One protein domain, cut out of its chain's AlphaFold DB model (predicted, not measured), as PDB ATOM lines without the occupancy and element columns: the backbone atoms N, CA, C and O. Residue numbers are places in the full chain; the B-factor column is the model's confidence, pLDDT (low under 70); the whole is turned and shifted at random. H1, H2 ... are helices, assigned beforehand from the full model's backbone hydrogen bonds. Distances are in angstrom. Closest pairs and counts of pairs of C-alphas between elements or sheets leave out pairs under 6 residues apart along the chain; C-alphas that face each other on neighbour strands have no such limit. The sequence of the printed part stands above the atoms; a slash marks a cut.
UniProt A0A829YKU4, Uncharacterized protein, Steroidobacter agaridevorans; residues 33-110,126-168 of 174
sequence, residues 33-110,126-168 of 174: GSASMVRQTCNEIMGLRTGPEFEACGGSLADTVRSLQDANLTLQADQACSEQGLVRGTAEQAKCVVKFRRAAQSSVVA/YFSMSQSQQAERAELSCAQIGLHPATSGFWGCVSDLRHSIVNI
ATOM      1  N   GLY A  33     155.001 219.814 237.284       81.69
ATOM      2  CA  GLY A  33     154.787 221.259 237.246       81.69
ATOM      3  C   GLY A  33     155.395 221.852 235.982       81.69
ATOM      4  O   GLY A  33     154.686 222.435 235.160       81.69
ATOM      5  N   SER A  34     156.681 221.598 235.761       84.12
ATOM      6  CA  SER A  34     157.406 222.106 234.593       84.12
ATOM      7  C   SER A  34     156.866 221.538 233.272       84.12
ATOM      8  O   SER A  34     156.697 222.275 232.302       84.12
ATOM      9  N   ALA A  35     156.491 220.255 233.234       85.50
ATOM     10  CA  ALA A  35     155.833 219.646 232.074       85.50
ATOM     11  C   ALA A  35     154.450 220.256 231.783       85.50
ATOM     12  O   ALA A  35     154.015 220.304 230.631       85.50
ATOM     13  N   SER A  36     153.711 220.687 232.812       86.38
ATOM     14  CA  SER A  36     152.432 221.381 232.625       86.38
ATOM     15  C   SER A  36     152.627 222.794 232.078       86.38
ATOM     16  O   SER A  36     151.970 223.145 231.101       86.38
ATOM     17  N   MET A  37     153.606 223.534 232.611       88.00
ATOM     18  CA  MET A  37     153.977 224.868 232.144       88.00
ATOM     19  C   MET A  37     154.399 224.840 230.673       88.00
ATOM     20  O   MET A  37     153.876 225.604 229.875       88.00
ATOM     21  N   VAL A  38     155.279 223.911 230.283       88.75
ATOM     22  CA  VAL A  38     155.730 223.765 228.888       88.75
ATOM     23  C   VAL A  38     154.554 223.527 227.937       88.75
ATOM     24  O   VAL A  38     154.440 224.189 226.906       88.75
ATOM     25  N   ARG A  39     153.639 222.616 228.292       87.62
ATOM     26  CA  ARG A  39     152.446 222.336 227.475       87.62
ATOM     27  C   ARG A  39     151.517 223.542 227.386       87.62
ATOM     28  O   ARG A  39     150.992 223.812 226.308       87.62
ATOM     29  N   GLN A  40     151.329 224.253 228.496       87.81
ATOM     30  CA  GLN A  40     150.530 225.472 228.537       87.81
ATOM     31  C   GLN A  40     151.139 226.548 227.634       87.81
ATOM     32  O   GLN A  40     150.433 227.098 226.798       87.81
ATOM     33  N   THR A  41     152.453 226.765 227.701       89.00
ATOM     34  CA  THR A  41     153.175 227.697 226.826       89.00
ATOM     35  C   THR A  41     153.001 227.347 225.347       89.00
ATOM     36  O   THR A  41     152.669 228.219 224.542       89.00
ATOM     37  N   CYS A  42     153.151 226.073 224.969       89.69
ATOM     38  CA  CYS A  42     152.952 225.655 223.578       89.69
ATOM     39  C   CYS A  42     151.505 225.868 223.100       89.69
ATOM     40  O   CYS A  42     151.285 226.285 221.963       89.69
ATOM     41  N   ASN A  43     150.519 225.625 223.966       88.12
ATOM     42  CA  ASN A  43     149.110 225.781 223.619       88.12
ATOM     43  C   ASN A  43     148.676 227.246 223.569       88.12
ATOM     44  O   ASN A  43     148.182 227.715 222.546       88.12
ATOM     45  N   GLU A  44     148.891 227.964 224.663       85.12
ATOM     46  CA  GLU A  44     148.329 229.289 224.886       85.12
ATOM     47  C   GLU A  44     149.167 230.366 224.206       85.12
ATOM     48  O   GLU A  44     148.609 231.210 223.515       85.12
ATOM     49  N   ILE A  45     150.499 230.313 224.322       88.12
ATOM     50  CA  ILE A  45     151.378 231.344 223.752       88.12
ATOM     51  C   ILE A  45     151.716 231.014 222.299       88.12
ATOM     52  O   ILE A  45     151.487 231.827 221.404       88.12
ATOM     53  N   MET A  46     152.210 229.803 222.023       86.50
ATOM     54  CA  MET A  46     152.602 229.434 220.657       86.50
ATOM     55  C   MET A  46     151.406 229.116 219.754       86.50
ATOM     56  O   MET A  46     151.530 229.219 218.537       86.50
ATOM     57  N   GLY A  47     150.225 228.820 220.309       87.19
ATOM     58  CA  GLY A  47     149.031 228.496 219.519       87.19
ATOM     59  C   GLY A  47     149.084 227.109 218.872       87.19
ATOM     60  O   GLY A  47     148.430 226.876 217.853       87.19
ATOM     61  N   LEU A  48     149.880 226.192 219.430       86.31
ATOM     62  CA  LEU A  48     150.063 224.822 218.954       86.31
ATOM     63  C   LEU A  48     149.269 223.870 219.848       86.31
ATOM     64  O   LEU A  48     149.459 223.846 221.057       86.31
ATOM     65  N   ARG A  49     148.366 223.069 219.278       81.38
ATOM     66  CA  ARG A  49     147.476 222.209 220.084       81.38
ATOM     67  C   ARG A  49     147.921 220.757 220.152       81.38
ATOM     68  O   ARG A  49     147.803 220.133 221.198       81.38
ATOM     69  N   THR A  50     148.351 220.217 219.019       80.50
ATOM     70  CA  THR A  50     148.685 218.803 218.825       80.50
ATOM     71  C   THR A  50     149.622 218.678 217.628       80.50
ATOM     72  O   THR A  50     149.745 219.626 216.854       80.50
ATOM     73  N   GLY A  51     150.169 217.487 217.403       85.25
ATOM     74  CA  GLY A  51     150.982 217.196 216.224       85.25
ATOM     75  C   GLY A  51     152.476 217.378 216.485       85.25
ATOM     76  O   GLY A  51     152.878 217.711 217.603       85.25
ATOM     77  N   PRO A  52     153.313 217.121 215.473       86.44
ATOM     78  CA  PRO A  52     154.758 217.136 215.646       86.44
ATOM     79  C   PRO A  52     155.292 218.513 216.063       86.44
ATOM     80  O   PRO A  52     156.291 218.591 216.768       86.44
ATOM     81  N   GLU A  53     154.616 219.598 215.690       87.00
ATOM     82  CA  GLU A  53     154.983 220.968 216.057       87.00
ATOM     83  C   GLU A  53     154.791 221.229 217.541       87.00
ATOM     84  O   GLU A  53     155.602 221.912 218.168       87.00
ATOM     85  N   PHE A  54     153.733 220.660 218.114       89.50
ATOM     86  CA  PHE A  54     153.495 220.726 219.544       89.50
ATOM     87  C   PHE A  54     154.587 219.984 220.319       89.50
ATOM     88  O   PHE A  54     155.127 220.531 221.277       89.50
ATOM     89  N   GLU A  55     154.964 218.782 219.872       89.94
ATOM     90  CA  GLU A  55     156.037 218.007 220.508       89.94
ATOM     91  C   GLU A  55     157.410 218.670 220.322       89.94
ATOM     92  O   GLU A  55     158.215 218.675 221.250       89.94
ATOM     93  N   ALA A  56     157.675 219.291 219.167       88.62
ATOM     94  CA  ALA A  56     158.907 220.040 218.923       88.62
ATOM     95  C   ALA A  56     159.008 221.287 219.815       88.62
ATOM     96  O   ALA A  56     160.047 221.522 220.435       88.62
ATOM     97  N   CYS A  57     157.906 222.037 219.947       90.88
ATOM     98  CA  CYS A  57     157.792 223.134 220.906       90.88
ATOM     99  C   CYS A  57     158.060 222.645 222.334       90.88
ATOM    100  O   CYS A  57     158.880 223.221 223.053       90.88
ATOM    101  N   GLY A  58     157.408 221.548 222.728       90.38
ATOM    102  CA  GLY A  58     157.552 220.968 224.055       90.38
ATOM    103  C   GLY A  58     158.978 220.505 224.347       90.38
ATOM    104  O   GLY A  58     159.519 220.820 225.405       90.38
ATOM    105  N   GLY A  59     159.619 219.833 223.391       88.56
ATOM    106  CA  GLY A  59     161.010 219.395 223.492       88.56
ATOM    107  C   GLY A  59     161.985 220.560 223.658       88.56
ATOM    108  O   GLY A  59     162.774 220.561 224.602       88.56
ATOM    109  N   SER A  60     161.879 221.588 222.807       91.12
ATOM    110  CA  SER A  60     162.772 222.756 222.845       91.12
ATOM    111  C   SER A  60     162.627 223.575 224.134       91.12
ATOM    112  O   SER A  60     163.624 223.959 224.759       91.12
ATOM    113  N   LEU A  61     161.394 223.793 224.600       89.88
ATOM    114  CA  LEU A  61     161.165 224.449 225.888       89.88
ATOM    115  C   LEU A  61     161.657 223.583 227.050       89.88
ATOM    116  O   LEU A  61     162.249 224.110 227.988       89.88
ATOM    117  N   ALA A  62     161.478 222.262 226.990       89.56
ATOM    118  CA  ALA A  62     161.970 221.363 228.027       89.56
ATOM    119  C   ALA A  62     163.502 221.317 228.106       89.56
ATOM    120  O   ALA A  62     164.048 221.277 229.210       89.56
ATOM    121  N   ASP A  63     164.203 221.370 226.969       88.38
ATOM    122  CA  ASP A  63     165.660 221.545 226.929       88.38
ATOM    123  C   ASP A  63     166.085 222.823 227.650       88.38
ATOM    124  O   ASP A  63     166.995 222.810 228.485       88.38
ATOM    125  N   THR A  64     165.366 223.911 227.388       88.50
ATOM    126  CA  THR A  64     165.627 225.205 228.013       88.50
ATOM    127  C   THR A  64     165.364 225.175 229.520       88.50
ATOM    128  O   THR A  64     166.206 225.619 230.300       88.50
ATOM    129  N   VAL A  65     164.245 224.591 229.955       88.88
ATOM    130  CA  VAL A  65     163.914 224.426 231.378       88.88
ATOM    131  C   VAL A  65     164.971 223.585 232.094       88.88
ATOM    132  O   VAL A  65     165.428 223.971 233.169       88.88
ATOM    133  N   ARG A  66     165.430 222.479 231.497       87.19
ATOM    134  CA  ARG A  66     166.513 221.662 232.069       87.19
ATOM    135  C   ARG A  66     167.814 222.448 232.203       87.19
ATOM    136  O   ARG A  66     168.471 222.356 233.236       87.19
ATOM    137  N   SER A  67     168.163 223.245 231.195       86.00
ATOM    138  CA  SER A  67     169.340 224.119 231.236       86.00
ATOM    139  C   SER A  67     169.246 225.152 232.368       86.00
ATOM    140  O   SER A  67     170.197 225.333 233.129       86.00
ATOM    141  N   LEU A  68     168.072 225.766 232.555       86.00
ATOM    142  CA  LEU A  68     167.812 226.699 233.656       86.00
ATOM    143  C   LEU A  68     167.921 226.029 235.026       86.00
ATOM    144  O   LEU A  68     168.556 226.569 235.932       86.00
ATOM    145  N   GLN A  69     167.322 224.848 235.184       86.06
ATOM    146  CA  GLN A  69     167.412 224.072 236.419       86.06
ATOM    147  C   GLN A  69     168.868 223.706 236.739       86.06
ATOM    148  O   GLN A  69     169.291 223.844 237.887       86.06
ATOM    149  N   ASP A  70     169.659 223.313 235.737       85.06
ATOM    150  CA  ASP A  70     171.075 222.982 235.924       85.06
ATOM    151  C   ASP A  70     171.931 224.204 236.296       85.06
ATOM    152  O   ASP A  70     172.793 224.126 237.180       85.06
ATOM    153  N   ALA A  71     171.662 225.352 235.668       85.19
ATOM    154  CA  ALA A  71     172.311 226.616 235.995       85.19
ATOM    155  C   ALA A  71     171.989 227.055 237.431       85.19
ATOM    156  O   ALA A  71     172.898 227.376 238.198       85.19
ATOM    157  N   ASN A  72     170.716 226.988 237.831       85.50
ATOM    158  CA  ASN A  72     170.281 227.297 239.193       85.50
ATOM    159  C   ASN A  72     170.918 226.360 240.221       85.50
ATOM    160  O   ASN A  72     171.408 226.815 241.254       85.50
ATOM    161  N   LEU A  73     170.972 225.060 239.926       86.50
ATOM    162  CA  LEU A  73     171.619 224.089 240.801       86.50
ATOM    163  C   LEU A  73     173.122 224.363 240.937       86.50
ATOM    164  O   LEU A  73     173.685 224.217 242.020       86.50
ATOM    165  N   THR A  74     173.776 224.784 239.853       87.38
ATOM    166  CA  THR A  74     175.192 225.169 239.873       87.38
ATOM    167  C   THR A  74     175.419 226.413 240.732       87.38
ATOM    168  O   THR A  74     176.337 226.411 241.547       87.38
ATOM    169  N   LEU A  75     174.553 227.428 240.641       87.81
ATOM    170  CA  LEU A  75     174.627 228.617 241.501       87.81
ATOM    171  C   LEU A  75     174.436 228.277 242.985       87.81
ATOM    172  O   LEU A  75     175.197 228.758 243.825       87.81
ATOM    173  N   GLN A  76     173.466 227.418 243.313       88.56
ATOM    174  CA  GLN A  76     173.256 226.941 244.685       88.56
ATOM    175  C   GLN A  76     174.474 226.174 245.206       88.56
ATOM    176  O   GLN A  76     174.909 226.390 246.336       88.56
ATOM    177  N   ALA A  77     175.053 225.306 244.373       88.75
ATOM    178  CA  ALA A  77     176.254 224.558 244.713       88.75
ATOM    179  C   ALA A  77     177.452 225.491 244.952       88.75
ATOM    180  O   ALA A  77     178.153 225.349 245.953       88.75
ATOM    181  N   ASP A  78     177.665 226.471 244.072       89.38
ATOM    182  CA  ASP A  78     178.723 227.472 244.212       89.38
ATOM    183  C   ASP A  78     178.572 228.264 245.510       89.38
ATOM    184  O   ASP A  78     179.558 228.460 246.230       89.38
ATOM    185  N   GLN A  79     177.352 228.699 245.834       90.88
ATOM    186  CA  GLN A  79     177.065 229.424 247.066       90.88
ATOM    187  C   GLN A  79     177.331 228.549 248.297       90.88
ATOM    188  O   GLN A  79     178.126 228.938 249.151       90.88
ATOM    189  N   ALA A  80     176.767 227.341 248.352       91.12
ATOM    190  CA  ALA A  80     176.937 226.423 249.478       91.12
ATOM    191  C   ALA A  80     178.407 226.022 249.704       91.12
ATOM    192  O   ALA A  80     178.848 225.835 250.839       91.12
ATOM    193  N   CYS A  81     179.191 225.884 248.633       91.56
ATOM    194  CA  CYS A  81     180.623 225.604 248.725       91.56
ATOM    195  C   CYS A  81     181.429 226.841 249.149       91.56
ATOM    196  O   CYS A  81     182.406 226.712 249.884       91.56
ATOM    197  N   SER A  82     181.012 228.039 248.734       91.94
ATOM    198  CA  SER A  82     181.640 229.293 249.171       91.94
ATOM    199  C   SER A  82     181.365 229.577 250.652       91.94
ATOM    200  O   SER A  82     182.262 230.020 251.365       91.94
ATOM    201  N   GLU A  83     180.170 229.248 251.150       93.88
ATOM    202  CA  GLU A  83     179.804 229.329 252.575       93.88
ATOM    203  C   GLU A  83     180.635 228.378 253.458       93.88
ATOM    204  O   GLU A  83     180.831 228.645 254.641       93.88
ATOM    205  N   GLN A  84     181.214 227.318 252.880       91.88
ATOM    206  CA  GLN A  84     182.198 226.447 253.544       91.88
ATOM    207  C   GLN A  84     183.624 227.034 253.551       91.88
ATOM    208  O   GLN A  84     184.566 226.370 253.982       91.88
ATOM    209  N   GLY A  85     183.807 228.260 253.055       93.44
ATOM    210  CA  GLY A  85     185.104 228.933 252.969       93.44
ATOM    211  C   GLY A  85     185.963 228.495 251.781       93.44
ATOM    212  O   GLY A  85     187.145 228.836 251.728       93.44
ATOM    213  N   LEU A  86     185.408 227.743 250.821       93.75
ATOM    214  CA  LEU A  86     186.145 227.327 249.628       93.75
ATOM    215  C   LEU A  86     186.243 228.484 248.630       93.75
ATOM    216  O   LEU A  86     185.247 229.100 248.255       93.75
ATOM    217  N   VAL A  87     187.464 228.760 248.170       92.56
ATOM    218  CA  VAL A  87     187.746 229.888 247.273       92.56
ATOM    219  C   VAL A  87     187.314 229.571 245.844       92.56
ATOM    220  O   VAL A  87     187.567 228.474 245.332       92.56
ATOM    221  N   ARG A  88     186.705 230.560 245.174       88.31
ATOM    222  CA  ARG A  88     186.256 230.415 243.789       88.31
ATOM    223  C   ARG A  88     187.403 230.066 242.840       88.31
ATOM    224  O   ARG A  88     188.454 230.694 242.885       88.31
ATOM    225  N   GLY A  89     187.176 229.088 241.964       86.62
ATOM    226  CA  GLY A  89     188.148 228.674 240.944       86.62
ATOM    227  C   GLY A  89     189.230 227.713 241.450       86.62
ATOM    228  O   GLY A  89     190.140 227.371 240.697       86.62
ATOM    229  N   THR A  90     189.135 227.253 242.701       92.81
ATOM    230  CA  THR A  90     190.010 226.202 243.241       92.81
ATOM    231  C   THR A  90     189.488 224.806 242.907       92.81
ATOM    232  O   THR A  90     188.290 224.593 242.691       92.81
ATOM    233  N   ALA A  91     190.388 223.819 242.899       94.19
ATOM    234  CA  ALA A  91     190.019 222.425 242.673       94.19
ATOM    235  C   ALA A  91     189.094 221.890 243.782       94.19
ATOM    236  O   ALA A  91     188.236 221.043 243.536       94.19
ATOM    237  N   GLU A  92     189.257 222.387 245.004       91.44
ATOM    238  CA  GLU A  92     188.474 222.042 246.184       91.44
ATOM    239  C   GLU A  92     187.027 222.514 246.030       91.44
ATOM    240  O   GLU A  92     186.104 221.723 246.245       91.44
ATOM    241  N   GLN A  93     186.823 223.754 245.572       91.69
ATOM    242  CA  GLN A  93     185.488 224.262 245.266       91.69
ATOM    243  C   GLN A  93     184.836 223.451 244.140       91.69
ATOM    244  O   GLN A  93     183.709 222.990 244.301       91.69
ATOM    245  N   ALA A  94     185.553 223.191 243.042       92.25
ATOM    246  CA  ALA A  94     185.015 222.408 241.928       92.25
ATOM    247  C   ALA A  94     184.574 220.998 242.370       92.25
ATOM    248  O   ALA A  94     183.493 220.529 242.012       92.25
ATOM    249  N   LYS A  95     185.371 220.328 243.213       94.19
ATOM    250  CA  LYS A  95     185.008 219.027 243.801       94.19
ATOM    251  C   LYS A  95     183.768 219.126 244.690       94.19
ATOM    252  O   LYS A  95     182.935 218.220 244.655       94.19
ATOM    253  N   CYS A  96     183.653 220.187 245.485       93.19
ATOM    254  CA  CYS A  96     182.477 220.431 246.315       93.19
ATOM    255  C   CYS A  96     181.216 220.603 245.454       93.19
ATOM    256  O   CYS A  96     180.239 219.892 245.678       93.19
ATOM    257  N   VAL A  97     181.273 221.432 244.406       91.44
ATOM    258  CA  VAL A  97     180.154 221.671 243.479       91.44
ATOM    259  C   VAL A  97     179.696 220.373 242.814       91.44
ATOM    260  O   VAL A  97     178.507 220.061 242.801       91.44
ATOM    261  N   VAL A  98     180.637 219.557 242.327       91.38
ATOM    262  CA  VAL A  98     180.324 218.246 241.729       91.38
ATOM    263  C   VAL A  98     179.639 217.316 242.734       91.38
ATOM    264  O   VAL A  98     178.665 216.647 242.386       91.38
ATOM    265  N   LYS A  99     180.121 217.263 243.982       92.12
ATOM    266  CA  LYS A  99     179.504 216.441 245.037       92.12
ATOM    267  C   LYS A  99     178.101 216.929 245.386       92.12
ATOM    268  O   LYS A  99     177.194 216.106 245.474       92.12
ATOM    269  N   PHE A 100     177.925 218.240 245.534       90.94
ATOM    270  CA  PHE A 100     176.632 218.857 245.812       90.94
ATOM    271  C   PHE A 100     175.617 218.511 244.720       90.94
ATOM    272  O   PHE A 100     174.543 217.994 245.016       90.94
ATOM    273  N   ARG A 101     175.984 218.697 243.445       86.56
ATOM    274  CA  ARG A 101     175.105 218.399 242.305       86.56
ATOM    275  C   ARG A 101     174.692 216.928 242.250       86.56
ATOM    276  O   ARG A 101     173.523 216.638 242.021       86.56
ATOM    277  N   ARG A 102     175.616 215.997 242.513       86.19
ATOM    278  CA  ARG A 102     175.297 214.557 242.581       86.19
ATOM    279  C   ARG A 102     174.333 214.220 243.718       86.19
ATOM    280  O   ARG A 102     173.443 213.394 243.531       86.19
ATOM    281  N   ALA A 103     174.503 214.851 244.879       83.56
ATOM    282  CA  ALA A 103     173.596 214.668 246.007       83.56
ATOM    283  C   ALA A 103     172.198 215.223 245.690       83.56
ATOM    284  O   ALA A 103     171.207 214.532 245.902       83.56
ATOM    285  N   ALA A 104     172.127 216.416 245.096       78.19
ATOM    286  CA  ALA A 104     170.870 217.057 244.731       78.19
ATOM    287  C   ALA A 104     170.099 216.288 243.652       78.19
ATOM    288  O   ALA A 104     168.889 216.155 243.768       78.19
ATOM    289  N   GLN A 105     170.779 215.708 242.653       67.81
ATOM    290  CA  GLN A 105     170.154 214.845 241.636       67.81
ATOM    291  C   GLN A 105     169.443 213.617 242.228       67.81
ATOM    292  O   GLN A 105     168.539 213.078 241.600       67.81
ATOM    293  N   SER A 106     169.803 213.204 243.447       57.97
ATOM    294  CA  SER A 106     169.102 212.133 244.169       57.97
ATOM    295  C   SER A 106     167.827 212.617 244.882       57.97
ATOM    296  O   SER A 106     167.095 211.798 245.431       57.97
ATOM    297  N   SER A 107     167.549 213.926 244.887       49.84
ATOM    298  CA  SER A 107     166.474 214.558 245.663       49.84
ATOM    299  C   SER A 107     165.650 215.615 244.909       49.84
ATOM    300  O   SER A 107     164.903 216.350 245.553       49.84
ATOM    301  N   VAL A 108     165.763 215.760 243.582       47.44
ATOM    302  CA  VAL A 108     165.104 216.891 242.896       47.44
ATOM    303  C   VAL A 108     163.599 216.672 242.719       47.44
ATOM    304  O   VAL A 108     163.152 215.960 241.824       47.44
ATOM    305  N   VAL A 109     162.830 217.400 243.529       38.53
ATOM    306  CA  VAL A 109     161.552 218.013 243.148       38.53
ATOM    307  C   VAL A 109     161.810 219.519 243.152       38.53
ATOM    308  O   VAL A 109     161.894 220.126 244.217       38.53
ATOM    309  N   ALA A 110     162.015 220.122 241.982       41.94
ATOM    310  CA  ALA A 110     162.150 221.570 241.850       41.94
ATOM    311  C   ALA A 110     160.848 222.121 241.267       41.94
ATOM    312  O   ALA A 110     160.568 221.937 240.088       41.94
ATOM    313  N   TYR A 126     149.859 229.131 214.719       79.50
ATOM    314  CA  TYR A 126     151.244 229.596 214.545       79.50
ATOM    315  C   TYR A 126     151.606 229.846 213.065       79.50
ATOM    316  O   TYR A 126     152.205 230.862 212.717       79.50
ATOM    317  N   PHE A 127     151.150 228.968 212.164       82.75
ATOM    318  CA  PHE A 127     151.450 229.029 210.726       82.75
ATOM    319  C   PHE A 127     150.621 230.038 209.929       82.75
ATOM    320  O   PHE A 127     150.939 230.312 208.777       82.75
ATOM    321  N   SER A 128     149.564 230.595 210.518       82.62
ATOM    322  CA  SER A 128     148.774 231.663 209.888       82.62
ATOM    323  C   SER A 128     149.299 233.072 210.187       82.62
ATOM    324  O   SER A 128     148.770 234.042 209.653       82.62
ATOM    325  N   MET A 129     150.340 233.189 211.017       83.12
ATOM    326  CA  MET A 129     150.886 234.464 211.490       83.12
ATOM    327  C   MET A 129     152.084 234.945 210.679       83.12
ATOM    328  O   MET A 129     152.803 234.153 210.065       83.12
ATOM    329  N   SER A 130     152.352 236.252 210.748       86.75
ATOM    330  CA  SER A 130     153.585 236.827 210.214       86.75
ATOM    331  C   SER A 130     154.817 236.368 211.009       86.75
ATOM    332  O   SER A 130     154.735 235.991 212.179       86.75
ATOM    333  N   GLN A 131     155.998 236.466 210.395       86.00
ATOM    334  CA  GLN A 131     157.271 236.141 211.055       86.00
ATOM    335  C   GLN A 131     157.527 236.975 212.322       86.00
ATOM    336  O   GLN A 131     158.134 236.474 213.265       86.00
ATOM    337  N   SER A 132     157.069 238.232 212.362       85.88
ATOM    338  CA  SER A 132     157.225 239.087 213.545       85.88
ATOM    339  C   SER A 132     156.341 238.621 214.702       85.88
ATOM    340  O   SER A 132     156.804 238.574 215.833       85.88
ATOM    341  N   GLN A 133     155.107 238.202 214.413       87.56
ATOM    342  CA  GLN A 133     154.193 237.645 215.416       87.56
ATOM    343  C   GLN A 133     154.687 236.292 215.948       87.56
ATOM    344  O   GLN A 133     154.579 236.010 217.139       87.56
ATOM    345  N   GLN A 134     155.271 235.457 215.083       87.44
ATOM    346  CA  GLN A 134     155.909 234.206 215.508       87.44
ATOM    347  C   GLN A 134     157.114 234.465 216.425       87.44
ATOM    348  O   GLN A 134     157.303 233.748 217.408       87.44
ATOM    349  N   ALA A 135     157.920 235.491 216.125       88.56
ATOM    350  CA  ALA A 135     159.041 235.892 216.973       88.56
ATOM    351  C   ALA A 135     158.572 236.393 218.345       88.56
ATOM    352  O   ALA A 135     159.075 235.920 219.360       88.56
ATOM    353  N   GLU A 136     157.552 237.248 218.379       90.12
ATOM    354  CA  GLU A 136     156.955 237.752 219.619       90.12
ATOM    355  C   GLU A 136     156.435 236.615 220.517       90.12
ATOM    356  O   GLU A 136     156.703 236.584 221.715       90.12
ATOM    357  N   ARG A 137     155.754 235.614 219.944       89.06
ATOM    358  CA  ARG A 137     155.289 234.441 220.706       89.06
ATOM    359  C   ARG A 137     156.433 233.603 221.259       89.06
ATOM    360  O   ARG A 137     156.343 233.117 222.386       89.06
ATOM    361  N   ALA A 138     157.510 233.448 220.494       90.50
ATOM    362  CA  ALA A 138     158.691 232.748 220.975       90.50
ATOM    363  C   ALA A 138     159.364 233.513 222.129       90.50
ATOM    364  O   ALA A 138     159.716 232.907 223.139       90.50
ATOM    365  N   GLU A 139     159.468 234.839 222.031       91.75
ATOM    366  CA  GLU A 139     159.980 235.708 223.099       91.75
ATOM    367  C   GLU A 139     159.147 235.590 224.382       91.75
ATOM    368  O   GLU A 139     159.699 235.345 225.458       91.75
ATOM    369  N   LEU A 140     157.819 235.678 224.268       91.31
ATOM    370  CA  LEU A 140     156.903 235.503 225.399       91.31
ATOM    371  C   LEU A 140     156.995 234.098 226.004       91.31
ATOM    372  O   LEU A 140     156.968 233.954 227.223       91.31
ATOM    373  N   SER A 141     157.164 233.068 225.174       89.31
ATOM    374  CA  SER A 141     157.328 231.684 225.632       89.31
ATOM    375  C   SER A 141     158.601 231.504 226.456       89.31
ATOM    376  O   SER A 141     158.572 230.883 227.517       89.31
ATOM    377  N   CYS A 142     159.713 232.090 226.008       90.31
ATOM    378  CA  CYS A 142     160.978 232.057 226.737       90.31
ATOM    379  C   CYS A 142     160.915 232.888 228.031       90.31
ATOM    380  O   CYS A 142     161.448 232.469 229.060       90.31
ATOM    381  N   ALA A 143     160.210 234.022 228.024       89.12
ATOM    382  CA  ALA A 143     159.960 234.800 229.237       89.12
ATOM    383  C   ALA A 143     159.092 234.032 230.254       89.12
ATOM    384  O   ALA A 143     159.399 234.033 231.446       89.12
ATOM    385  N   GLN A 144     158.054 233.323 229.792       86.81
ATOM    386  CA  GLN A 144     157.137 232.523 230.616       86.81
ATOM    387  C   GLN A 144     157.853 231.406 231.391       86.81
ATOM    388  O   GLN A 144     157.462 231.093 232.515       86.81
ATOM    389  N   ILE A 145     158.916 230.829 230.827       84.38
ATOM    390  CA  ILE A 145     159.741 229.816 231.510       84.38
ATOM    391  C   ILE A 145     160.856 230.425 232.381       84.38
ATOM    392  O   ILE A 145     161.701 229.698 232.898       84.38
ATOM    393  N   GLY A 146     160.863 231.751 232.559       84.56
ATOM    394  CA  GLY A 146     161.738 232.456 233.496       84.56
ATOM    395  C   GLY A 146     163.030 233.022 232.902       84.56
ATOM    396  O   GLY A 146     163.907 233.436 233.663       84.56
ATOM    397  N   LEU A 147     163.189 233.067 231.572       86.38
ATOM    398  CA  LEU A 147     164.355 233.712 230.960       86.38
ATOM    399  C   LEU A 147     164.199 235.230 230.907       86.38
ATOM    400  O   LEU A 147     163.170 235.764 230.501       86.38
ATOM    401  N   HIS A 148     165.278 235.932 231.243       86.62
ATOM    402  CA  HIS A 148     165.319 237.386 231.174       86.62
ATOM    403  C   HIS A 148     165.847 237.866 229.805       86.62
ATOM    404  O   HIS A 148     166.930 237.419 229.406       86.62
ATOM    405  N   PRO A 149     165.193 238.833 229.125       82.38
ATOM    406  CA  PRO A 149     165.585 239.306 227.785       82.38
ATOM    407  C   PRO A 149     167.021 239.838 227.661       82.38
ATOM    408  O   PRO A 149     167.622 239.811 226.589       82.38
ATOM    409  N   ALA A 150     167.599 240.306 228.770       84.81
ATOM    410  CA  ALA A 150     168.988 240.776 228.827       84.81
ATOM    411  C   ALA A 150     170.045 239.649 228.845       84.81
ATOM    412  O   ALA A 150     171.237 239.935 228.934       84.81
ATOM    413  N   THR A 151     169.639 238.376 228.803       82.56
ATOM    414  CA  THR A 151     170.555 237.226 228.829       82.56
ATOM    415  C   THR A 151     170.700 236.603 227.445       82.56
ATOM    416  O   THR A 151     169.753 236.565 226.663       82.56
ATOM    417  N   SER A 152     171.878 236.059 227.129       84.19
ATOM    418  CA  SER A 152     172.082 235.311 225.879       84.19
ATOM    419  C   SER A 152     171.220 234.045 225.804       84.19
ATOM    420  O   SER A 152     170.798 233.661 224.716       84.19
ATOM    421  N   GLY A 153     170.910 233.433 226.954       86.50
ATOM    422  CA  GLY A 153     170.024 232.269 227.045       86.50
ATOM    423  C   GLY A 153     168.604 232.550 226.548       86.50
ATOM    424  O   GLY A 153     167.990 231.671 225.951       86.50
ATOM    425  N   PHE A 154     168.115 233.785 226.706       90.06
ATOM    426  CA  PHE A 154     166.825 234.203 226.157       90.06
ATOM    427  C   PHE A 154     166.790 234.103 224.630       90.06
ATOM    428  O   PHE A 154     165.931 233.429 224.071       90.06
ATOM    429  N   TRP A 155     167.766 234.703 223.950       90.19
ATOM    430  CA  TRP A 155     167.826 234.687 222.486       90.19
ATOM    431  C   TRP A 155     168.139 233.300 221.917       90.19
ATOM    432  O   TRP A 155     167.641 232.959 220.844       90.19
ATOM    433  N   GLY A 156     168.902 232.485 222.655       90.81
ATOM    434  CA  GLY A 156     169.084 231.064 222.351       90.81
ATOM    435  C   GLY A 156     167.752 230.313 222.356       90.81
ATOM    436  O   GLY A 156     167.383 229.730 221.342       90.81
ATOM    437  N   CYS A 157     166.978 230.437 223.440       91.69
ATOM    438  CA  CYS A 157     165.644 229.840 223.544       91.69
ATOM    439  C   CYS A 157     164.721 230.272 222.396       91.69
ATOM    440  O   CYS A 157     164.102 229.427 221.754       91.69
ATOM    441  N   VAL A 158     164.665 231.571 222.078       92.75
ATOM    442  CA  VAL A 158     163.810 232.090 220.995       92.75
ATOM    443  C   VAL A 158     164.202 231.490 219.643       92.75
ATOM    444  O   VAL A 158     163.337 231.102 218.853       92.75
ATOM    445  N   SER A 159     165.505 231.411 219.370       92.19
ATOM    446  CA  SER A 159     166.033 230.834 218.135       92.19
ATOM    447  C   SER A 159     165.714 229.343 218.030       92.19
ATOM    448  O   SER A 159     165.160 228.906 217.019       92.19
ATOM    449  N   ASP A 160     166.019 228.572 219.072       91.00
ATOM    450  CA  ASP A 160     165.845 227.118 219.092       91.00
ATOM    451  C   ASP A 160     164.367 226.726 219.032       91.00
ATOM    452  O   ASP A 160     163.992 225.801 218.306       91.00
ATOM    453  N   LEU A 161     163.500 227.481 219.708       90.94
ATOM    454  CA  LEU A 161     162.060 227.263 219.678       90.94
ATOM    455  C   LEU A 161     161.496 227.465 218.269       90.94
ATOM    456  O   LEU A 161     160.767 226.623 217.750       90.94
ATOM    457  N   ARG A 162     161.875 228.553 217.594       91.25
ATOM    458  CA  ARG A 162     161.426 228.800 216.215       91.25
ATOM    459  C   ARG A 162     162.008 227.783 215.239       91.25
ATOM    460  O   ARG A 162     161.315 227.349 214.322       91.25
ATOM    461  N   HIS A 163     163.267 227.397 215.433       90.06
ATOM    462  CA  HIS A 163     163.930 226.415 214.585       90.06
ATOM    463  C   HIS A 163     163.302 225.027 214.730       90.06
ATOM    464  O   HIS A 163     163.035 224.382 213.721       90.06
ATOM    465  N   SER A 164     163.035 224.578 215.958       87.31
ATOM    466  CA  SER A 164     162.449 223.261 216.235       87.31
ATOM    467  C   SER A 164     161.050 223.106 215.637       87.31
ATOM    468  O   SER A 164     160.747 222.053 215.084       87.31
ATOM    469  N   ILE A 165     160.234 224.163 215.658       86.62
ATOM    470  CA  ILE A 165     158.878 224.150 215.090       86.62
ATOM    471  C   ILE A 165     158.893 224.141 213.555       86.62
ATOM    472  O   ILE A 165     158.057 223.489 212.936       86.62
ATOM    473  N   VAL A 166     159.822 224.860 212.919       84.25
ATOM    474  CA  VAL A 166     159.869 224.978 211.448       84.25
ATOM    475  C   VAL A 166     160.636 223.823 210.793       84.25
ATOM    476  O   VAL A 166     160.310 223.430 209.677       84.25
ATOM    477  N   ASN A 167     161.638 223.260 211.474       80.25
ATOM    478  CA  ASN A 167     162.515 222.212 210.942       80.25
ATOM    479  C   ASN A 167     162.213 220.828 211.508       80.25
ATOM    480  O   ASN A 167     163.131 220.033 211.716       80.25
ATOM    481  N   ILE A 168     160.939 220.518 211.735       70.12
ATOM    482  CA  ILE A 168     160.516 219.166 212.093       70.12
ATOM    483  C   ILE A 168     160.953 218.228 210.972       70.12
ATOM    484  O   ILE A 168     160.333 218.141 209.912       70.12
TER     485      ILE A 168
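Overview. This is residues 33 to 110 and 126 to 168 of the 174 residues of an uncharacterized protein of Steroidobacter agaridevorans (UniProt A0A829YKU4). One long helix, H2, makes the long axis; H1, H4 and H5 cluster round its first part, residues 53 to 65, and after a short link H3 folds back across its far part, residues 73 to 82. H1 and H5 pack on H2, while H4 packs on H1 and H5, so that these helices form a body at one end and H3 with the far part of H2 makes an arm. The printed part has 121 residues with five named helices, H1 to H5 in order along the chain, and no named strand: the class is all helix. The whole is loose, with a radius of gyration of the C-alphas of 17.5 A, and only just elongated, spanning 56 by 28 by 21 A.

Along the chain. Find C-alpha 52 at (154.758, 217.136, 215.646); from there H2, residues 52 to 83, runs 46.3 A to C-alpha 83 at (179.804, 229.329, 252.575). Before it, H1 covers residues 33 to 45 and is 17.2 A long. After it come H3, residues 91 to 105, 21.3 A long, and H4, residues 131 to 144, 19.9 A long. Last is H5, residues 152 to 166, 21.5 A long, which ends at C-alpha 166 at (159.869, 224.978, 211.448).

Arrangement. Begin at H2, the hub, which touches three helices. Its residues 53 to 64 alone touch H5, at a shallow tilt of 20 degrees, opposite ways; the closest C-alphas are those of Glu 53 and Ile 165, 5.1 A apart. Its residues 54 to 65 alone touch H1, at a steep tilt of 45 degrees, opposite ways, with the C-alphas of Val 38 and Gly 58 closest at 5.9 A. Farther along, its residues 73 to 82 alone touch H3, at a steep tilt of 49 degrees, opposite ways; look at the C-alphas of Ala 77 and Val 97, the closest at 5.0 A. H4 is close to H2 but not clearly touching, the closest C-alphas being those of Leu 61 and Cys 142 at 7.7 A. H4 touches H5 at a steep tilt of 54 degrees, closest at the C-alphas of Ala 138 and Val 158, 5.2 A. H4 also touches residues 41 to 45 of H1 alone, at a shallow tilt of 24 degrees, closest at the C-alphas of Ile 45 and Arg 137, 5.8 A. H3 is apart from H1, H4 and H5, and H1 is apart from H5. In H1, H2, H3, H4 and H5 every O i to N i+4 pair is within hydrogen-bond range.

Size, cuts and confidence. The two C-alphas farthest apart are those of Gly 85 and Ser 128, at 56.4 A. Residues 111 to 125 are not printed, and C-alphas 110 and 126 stand 30.5 A apart across this cut, which falls in the link from H3 to H4. The links H1 to H2, H2 to H3 and H4 to H5 are short. In the B-factor column the mean pLDDT of the printed part is 86.1, and residues 105 to 110 are under 70.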